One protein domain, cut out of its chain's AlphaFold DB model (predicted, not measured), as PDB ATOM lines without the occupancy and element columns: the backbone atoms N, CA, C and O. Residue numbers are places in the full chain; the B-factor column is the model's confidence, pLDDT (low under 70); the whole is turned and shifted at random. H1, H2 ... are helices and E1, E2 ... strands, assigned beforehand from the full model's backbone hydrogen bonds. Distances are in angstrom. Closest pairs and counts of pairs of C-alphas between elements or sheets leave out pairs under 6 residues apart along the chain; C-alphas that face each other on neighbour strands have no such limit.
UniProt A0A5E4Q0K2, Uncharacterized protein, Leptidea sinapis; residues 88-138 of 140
ATOM      1  N   SER A  88     -44.558  39.221  32.161       88.88
ATOM      2  CA  SER A  88     -44.397  39.349  30.718       88.88
ATOM      3  C   SER A  88     -45.293  38.360  29.989       88.88
ATOM      4  O   SER A  88     -45.388  37.199  30.374       88.88
ATOM      5  N   LEU A  89     -45.941  38.818  28.920       88.62
ATOM      6  CA  LEU A  89     -46.745  37.992  28.029       88.62
ATOM      7  C   LEU A  89     -45.925  37.602  26.803       88.62
ATOM      8  O   LEU A  89     -45.495  38.458  26.018       88.62
ATOM      9  N   CYS A  90     -45.764  36.300  26.590       86.00
ATOM     10  CA  CYS A  90     -45.235  35.789  25.338       86.00
ATOM     11  C   CYS A  90     -46.275  35.941  24.220       86.00
ATOM     12  O   CYS A  90     -47.400  35.453  24.318       86.00
ATOM     13  N   ARG A  91     -45.892  36.552  23.095       82.50
ATOM     14  CA  ARG A  91     -46.794  36.690  21.939       82.50
ATOM     15  C   ARG A  91     -46.989  35.391  21.153       82.50
ATOM     16  O   ARG A  91     -47.974  35.308  20.420       82.50
ATOM     17  N   HIS A  92     -46.114  34.404  21.342       80.12
ATOM     18  CA  HIS A  92     -46.100  33.139  20.604       80.12
ATOM     19  C   HIS A  92     -46.965  32.070  21.278       80.12
ATOM     20  O   HIS A  92     -47.957  31.640  20.701       80.12
ATOM     21  N   CYS A  93     -46.651  31.703  22.523       83.25
ATOM     22  CA  CYS A  93     -47.395  30.685  23.274       83.25
ATOM     23  C   CYS A  93     -48.476  31.258  24.207       83.25
ATOM     24  O   CYS A  93     -49.159  30.491  24.875       83.25
ATOM     25  N   LYS A  94     -48.620  32.591  24.288       84.25
ATOM     26  CA  LYS A  94     -49.558  33.295  25.192       84.25
ATOM     27  C   LYS A  94     -49.339  33.019  26.688       84.25
ATOM     28  O   LYS A  94     -50.197  33.340  27.501       84.25
ATOM     29  N   CYS A  95     -48.176  32.485  27.057       86.00
ATOM     30  CA  CYS A  95     -47.788  32.275  28.448       86.00
ATOM     31  C   CYS A  95     -47.485  33.612  29.148       86.00
ATOM     32  O   CYS A  95     -46.818  34.481  28.574       86.00
ATOM     33  N   LEU A  96     -47.961  33.751  30.388       88.12
ATOM     34  CA  LEU A  96     -47.567  34.798  31.332       88.12
ATOM     35  C   LEU A  96     -46.447  34.263  32.229       88.12
ATOM     36  O   LEU A  96     -46.589  33.186  32.803       88.12
ATOM     37  N   PHE A  97     -45.349  35.005  32.354       87.19
ATOM     38  CA  PHE A  97     -44.175  34.559  33.109       87.19
ATOM     39  C   PHE A  97     -43.420  35.722  33.769       87.19
ATOM     40  O   PHE A  97     -43.503  36.870  33.320       87.19
ATOM     41  N   TRP A  98     -42.654  35.419  34.819       88.00
ATOM     42  CA  TRP A  98     -41.690  36.342  35.425       88.00
ATOM     43  C   TRP A  98     -40.377  36.314  34.651       88.00
ATOM     44  O   TRP A  98     -39.824  35.243  34.401       88.00
ATOM     45  N   ARG A  99     -39.852  37.486  34.273       82.62
ATOM     46  CA  ARG A  99     -38.619  37.553  33.467       82.62
ATOM     47  C   ARG A  99     -37.419  37.003  34.225       82.62
ATOM     48  O   ARG A  99     -36.578  36.360  33.604       82.62
ATOM     49  N   SER A 100     -37.371  37.222  35.537       83.62
ATOM     50  CA  SER A 100     -36.319  36.718  36.424       83.62
ATOM     51  C   SER A 100     -36.225  35.186  36.456       83.62
ATOM     52  O   SER A 100     -35.129  34.644  36.563       83.62
ATOM     53  N   LEU A 101     -37.355  34.486  36.312       84.38
ATOM     54  CA  LEU A 101     -37.448  33.021  36.381       84.38
ATOM     55  C   LEU A 101     -37.349  32.337  35.009       84.38
ATOM     56  O   LEU A 101     -37.324  31.110  34.924       84.38
ATOM     57  N   GLY A 102     -37.269  33.122  33.935       80.88
ATOM     58  CA  GLY A 102     -37.225  32.619  32.568       80.88
ATOM     59  C   GLY A 102     -38.596  32.223  32.012       80.88
ATOM     60  O   GLY A 102     -39.624  32.248  32.686       80.88
ATOM     61  N   HIS A 103     -38.606  31.894  30.722       81.75
ATOM     62  CA  HIS A 103     -39.818  31.608  29.960       81.75
ATOM     63  C   HIS A 103     -39.776  30.181  29.393       81.75
ATOM     64  O   HIS A 103     -38.941  29.915  28.527       81.75
ATOM     65  N   PRO A 104     -40.685  29.274  29.797       74.62
ATOM     66  CA  PRO A 104     -40.793  27.947  29.196       74.62
ATOM     67  C   PRO A 104     -41.534  28.029  27.850       74.62
ATOM     68  O   PRO A 104     -42.688  27.619  27.726       74.62
ATOM     69  N   CYS A 105     -40.899  28.614  26.832       73.88
ATOM     70  CA  CYS A 105     -41.524  28.775  25.522       73.88
ATOM     71  C   CYS A 105     -41.699  27.426  24.816       73.88
ATOM     72  O   CYS A 105     -40.739  26.673  24.670       73.88
ATOM     73  N   ILE A 106     -42.877  27.187  24.230       70.19
ATOM     74  CA  ILE A 106     -43.087  26.075  23.281       70.19
ATOM     75  C   ILE A 106     -42.109  26.184  22.094       70.19
ATOM     76  O   ILE A 106     -41.653  25.175  21.566       70.19
ATOM     77  N   ALA A 107     -41.717  27.407  21.713       65.38
ATOM     78  CA  ALA A 107     -40.739  27.635  20.650       65.38
ATOM     79  C   ALA A 107     -39.329  27.126  20.971       65.38
ATOM     80  O   ALA A 107     -38.562  26.870  20.048       65.38
ATOM     81  N   ASP A 108     -38.978  26.979  22.248       66.38
ATOM     82  CA  ASP A 108     -37.695  26.388  22.638       66.38
ATOM     83  C   ASP A 108     -37.770  24.859  22.725       66.38
ATOM     84  O   ASP A 108     -36.738  24.195  22.682       66.38
ATOM     85  N   GLN A 109     -38.978  24.294  22.786       70.56
ATOM     86  CA  GLN A 109     -39.213  22.849  22.854       70.56
ATOM     87  C   GLN A 109     -39.392  22.200  21.471       70.56
ATOM     88  O   GLN A 109     -39.267  20.985  21.355       70.56
ATOM     89  N   CYS A 110     -39.669  22.983  20.420       73.81
ATOM     90  CA  CYS A 110     -39.974  22.483  19.076       73.81
ATOM     91  C   CYS A 110     -39.120  23.199  18.004       73.81
ATOM     92  O   CYS A 110     -39.365  24.376  17.704       73.81
ATOM     93  N   PRO A 111     -38.121  22.511  17.412       74.75
ATOM     94  CA  PRO A 111     -37.235  23.079  16.396       74.75
ATOM     95  C   PRO A 111     -37.974  23.615  15.163       74.75
ATOM     96  O   PRO A 111     -37.630  24.699  14.690       74.75
ATOM     97  N   GLU A 112     -39.026  22.932  14.690       77.25
ATOM     98  CA  GLU A 112     -39.767  23.377  13.500       77.25
ATOM     99  C   GLU A 112     -40.499  24.703  13.751       77.25
ATOM    100  O   GLU A 112     -40.533  25.592  12.898       77.25
ATOM    101  N   TYR A 113     -41.065  24.885  14.948       73.50
ATOM    102  CA  TYR A 113     -41.720  26.141  15.317       73.50
ATOM    103  C   TYR A 113     -40.710  27.292  15.434       73.50
ATOM    104  O   TYR A 113     -41.012  28.429  15.062       73.50
ATOM    105  N   ARG A 114     -39.492  27.001  15.906       74.38
ATOM    106  CA  ARG A 114     -38.395  27.972  16.005       74.38
ATOM    107  C   ARG A 114     -37.914  28.452  14.638       74.38
ATOM    108  O   ARG A 114     -37.615  29.637  14.496       74.38
ATOM    109  N   GLU A 115     -37.843  27.569  13.645       73.25
ATOM    110  CA  GLU A 115     -37.505  27.946  12.266       73.25
ATOM    111  C   GLU A 115     -38.581  28.827  11.640       73.25
ATOM    112  O   GLU A 115     -38.265  29.925  11.184       73.25
ATOM    113  N   ARG A 116     -39.858  28.442  11.755       75.31
ATOM    114  CA  ARG A 116     -40.981  29.273  11.284       75.31
ATOM    115  C   ARG A 116     -40.995  30.658  11.937       75.31
ATOM    116  O   ARG A 116     -41.360  31.647  11.308       75.31
ATOM    117  N   LEU A 117     -40.575  30.744  13.199       72.81
ATOM    118  CA  LEU A 117     -40.403  32.009  13.911       72.81
ATOM    119  C   LEU A 117     -39.267  32.865  13.354       72.81
ATOM    120  O   LEU A 117     -39.426  34.079  13.246       72.81
ATOM    121  N   LYS A 118     -38.128  32.259  13.007       73.69
ATOM    122  CA  LYS A 118     -37.009  32.970  12.374       73.69
ATOM    123  C   LYS A 118     -37.398  33.499  10.994       73.69
ATOM    124  O   LYS A 118     -37.086  34.647  10.695       73.69
ATOM    125  N   GLU A 119     -38.119  32.709  10.205       74.94
ATOM    126  CA  GLU A 119     -38.630  33.114   8.888       74.94
ATOM    127  C   GLU A 119     -39.637  34.270   8.981       74.94
ATOM    128  O   GLU A 119     -39.644  35.160   8.135       74.94
ATOM    129  N   ALA A 120     -40.441  34.311  10.047       71.19
ATOM    130  CA  ALA A 120     -41.422  35.367  10.302       71.19
ATOM    131  C   ALA A 120     -40.835  36.658  10.918       71.19
ATOM    132  O   ALA A 120     -41.598  37.523  11.355       71.19
ATOM    133  N   GLY A 121     -39.506  36.809  10.969       71.62
ATOM    134  CA  GLY A 121     -38.838  38.008  11.498       71.62
ATOM    135  C   GLY A 121     -38.272  37.875  12.917       71.62
ATOM    136  O   GLY A 121     -37.851  38.871  13.502       71.62
ATOM    137  N   GLY A 122     -38.212  36.659  13.466       67.00
ATOM    138  CA  GLY A 122     -37.577  36.357  14.748       67.00
ATOM    139  C   GLY A 122     -38.489  36.501  15.977       67.00
ATOM    140  O   GLY A 122     -39.657  36.883  15.872       67.00
ATOM    141  N   PRO A 123     -37.977  36.153  17.175       67.06
ATOM    142  CA  PRO A 123     -38.737  36.257  18.416       67.06
ATOM    143  C   PRO A 123     -39.022  37.725  18.757       67.06
ATOM    144  O   PRO A 123     -38.107  38.541  18.870       67.06
ATOM    145  N   LEU A 124     -40.299  38.055  18.960       70.25
ATOM    146  CA  LEU A 124     -40.696  39.384  19.424       70.25
ATOM    147  C   LEU A 124     -40.418  39.517  20.926       70.25
ATOM    148  O   LEU A 124     -40.645  38.559  21.673       70.25
ATOM    149  N   PRO A 125     -39.992  40.703  21.402       75.62
ATOM    150  CA  PRO A 125     -39.792  40.919  22.824       75.62
ATOM    151  C   PRO A 125     -41.108  40.679  23.589       75.62
ATOM    152  O   PRO A 125     -42.179  41.105  23.130       75.62
ATOM    153  N   PRO A 126     -41.055  40.002  24.752       78.81
ATOM    154  CA  PRO A 126     -42.220  39.807  25.605       78.81
ATOM    155  C   PRO A 126     -42.842  41.148  25.994       78.81
ATOM    156  O   PRO A 126     -42.133  42.117  26.271       78.81
ATOM    157  N   HIS A 127     -44.172  41.210  26.026       84.38
ATOM    158  CA  HIS A 127     -44.874  42.440  26.380       84.38
ATOM    159  C   HIS A 127     -45.062  42.514  27.901       84.38
ATOM    160  O   HIS A 127     -45.632  41.573  28.455       84.38
ATOM    161  N   PRO A 128     -44.612  43.580  28.590       86.31
ATOM    162  CA  PRO A 128     -44.867  43.731  30.018       86.31
ATOM    163  C   PRO A 128     -46.370  43.882  30.270       86.31
ATOM    164  O   PRO A 128     -47.062  44.584  29.536       86.31
ATOM    165  N   VAL A 129     -46.866  43.225  31.312       86.62
ATOM    166  CA  VAL A 129     -48.274  43.226  31.704       86.62
ATOM    167  C   VAL A 129     -48.402  43.907  33.063       86.62
ATOM    168  O   VAL A 129     -48.086  43.292  34.083       86.62
ATOM    169  N   PRO A 130     -48.875  45.165  33.104       82.88
ATOM    170  CA  PRO A 130     -49.238  45.820  34.352       82.88
ATOM    171  C   PRO A 130     -50.373  45.065  35.064       82.88
ATOM    172  O   PRO A 130     -51.228  44.489  34.386       82.88
ATOM    173  N   PRO A 131     -50.480  45.128  36.400       81.31
ATOM    174  CA  PRO A 131     -51.537  44.439  37.152       81.31
ATOM    175  C   PRO A 131     -52.961  44.781  36.696       81.31
ATOM    176  O   PRO A 131     -53.803  43.895  36.566       81.31
ATOM    177  N   ALA A 132     -53.221  46.040  36.332       79.62
ATOM    178  CA  ALA A 132     -54.510  46.445  35.766       79.62
ATOM    179  C   ALA A 132     -54.824  45.757  34.421       79.62
ATOM    180  O   ALA A 132     -55.986  45.489  34.119       79.62
ATOM    181  N   ALA A 133     -53.806  45.466  33.604       84.56
ATOM    182  CA  ALA A 133     -53.967  44.699  32.371       84.56
ATOM    183  C   ALA A 133     -54.101  43.196  32.655       84.56
ATOM    184  O   ALA A 133     -54.872  42.526  31.978       84.56
ATOM    185  N   PHE A 134     -53.407  42.681  33.676       84.69
ATOM    186  CA  PHE A 134     -53.506  41.283  34.095       84.69
ATOM    187  C   PHE A 134     -54.939  40.901  34.479       84.69
ATOM    188  O   PHE A 134     -55.452  39.892  34.003       84.69
ATOM    189  N   LEU A 135     -55.616  41.737  35.272       81.38
ATOM    190  CA  LEU A 135     -56.996  41.479  35.697       81.38
ATOM    191  C   LEU A 135     -57.971  41.364  34.513       81.38
ATOM    192  O   LEU A 135     -58.917  40.582  34.581       81.38
ATOM    193  N   LYS A 136     -57.704  42.065  33.400       83.94
ATOM    194  CA  LYS A 136     -58.531  41.986  32.185       83.94
ATOM    195  C   LYS A 136     -58.489  40.617  31.504       83.94
ATOM    196  O   LYS A 136     -59.380  40.319  30.718       83.94
ATOM    197  N   PHE A 137     -57.481  39.788  31.780       80.38
ATOM    198  CA  PHE A 137     -57.428  38.426  31.241       80.38
ATOM    199  C   PHE A 137     -58.411  37.466  31.922       80.38
ATOM    200  O   PHE A 137     -58.698  36.416  31.355       80.38
ATOM    201  N   PHE A 138     -58.925  37.808  33.109       78.06
ATOM    202  CA  PHE A 138     -59.805  36.943  33.906       78.06
ATOM    203  C   PHE A 138     -61.226  37.487  34.058       78.06
ATOM    204  O   PHE A 138     -62.106  36.776  34.539       78.06
TER     205      PHE A 138
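AT A GLANCE: This is residues 88 to 138 of the 140 residues of an uncharacterized protein of Leptidea sinapis (UniProt A0A5E4Q0K2). An open, elongated loop of chain has H1 and H2 making a corner at one end, and two links run back from there to the short strands E1 and E2; H3 lies beyond E2 at the other end. The printed part has 51 residues, under half in named elements: E1, H1, H2, E2, H3 in order, class mixed. It is only just loose, close to compact, with a radius of gyration of the C-alphas of 12.2 A and spans of 35 by 21 by 17 A.

HOW THE PARTS SIT: Begin at H2, residues 111 to 119. H1, residues 106 to 109, only just touches it, with 3 pairs of C-alphas within 8 A, and only at the corner; the closest C-alphas are those of Ala 107 and Arg 114, 5.2 A apart. E1, residues 96 to 98, and E2, residues 127 to 129, are near each other, with 6 pairs of C-alphas within 10 A; each pairs with no named strand. H3, residues 131 to 135, and E2 meet only through their link; H2 and H3 are apart. In H2 and H3 every O i to N i+4 pair is within hydrogen-bond range; H1 is too short for one, and its 1 O i to N i+3 pair is within range.

IN THESE COORDINATES: Find C-alpha 111 at (-37.235, 23.079, 16.396); H2 runs 12.6 A from there. E1, from C-alpha 96 at (-47.567, 34.798, 31.332), is 7.3 A long, H1 5.1 A, E2 6.4 A, and H3 6.4 A.

THE WHOLE: The C-alphas farthest apart are those of Glu 112 and Ala 132, 35.3 A. The printed part has no cut, and no link is long. Confidence is low at residues 107 to 108 and 122 to 123.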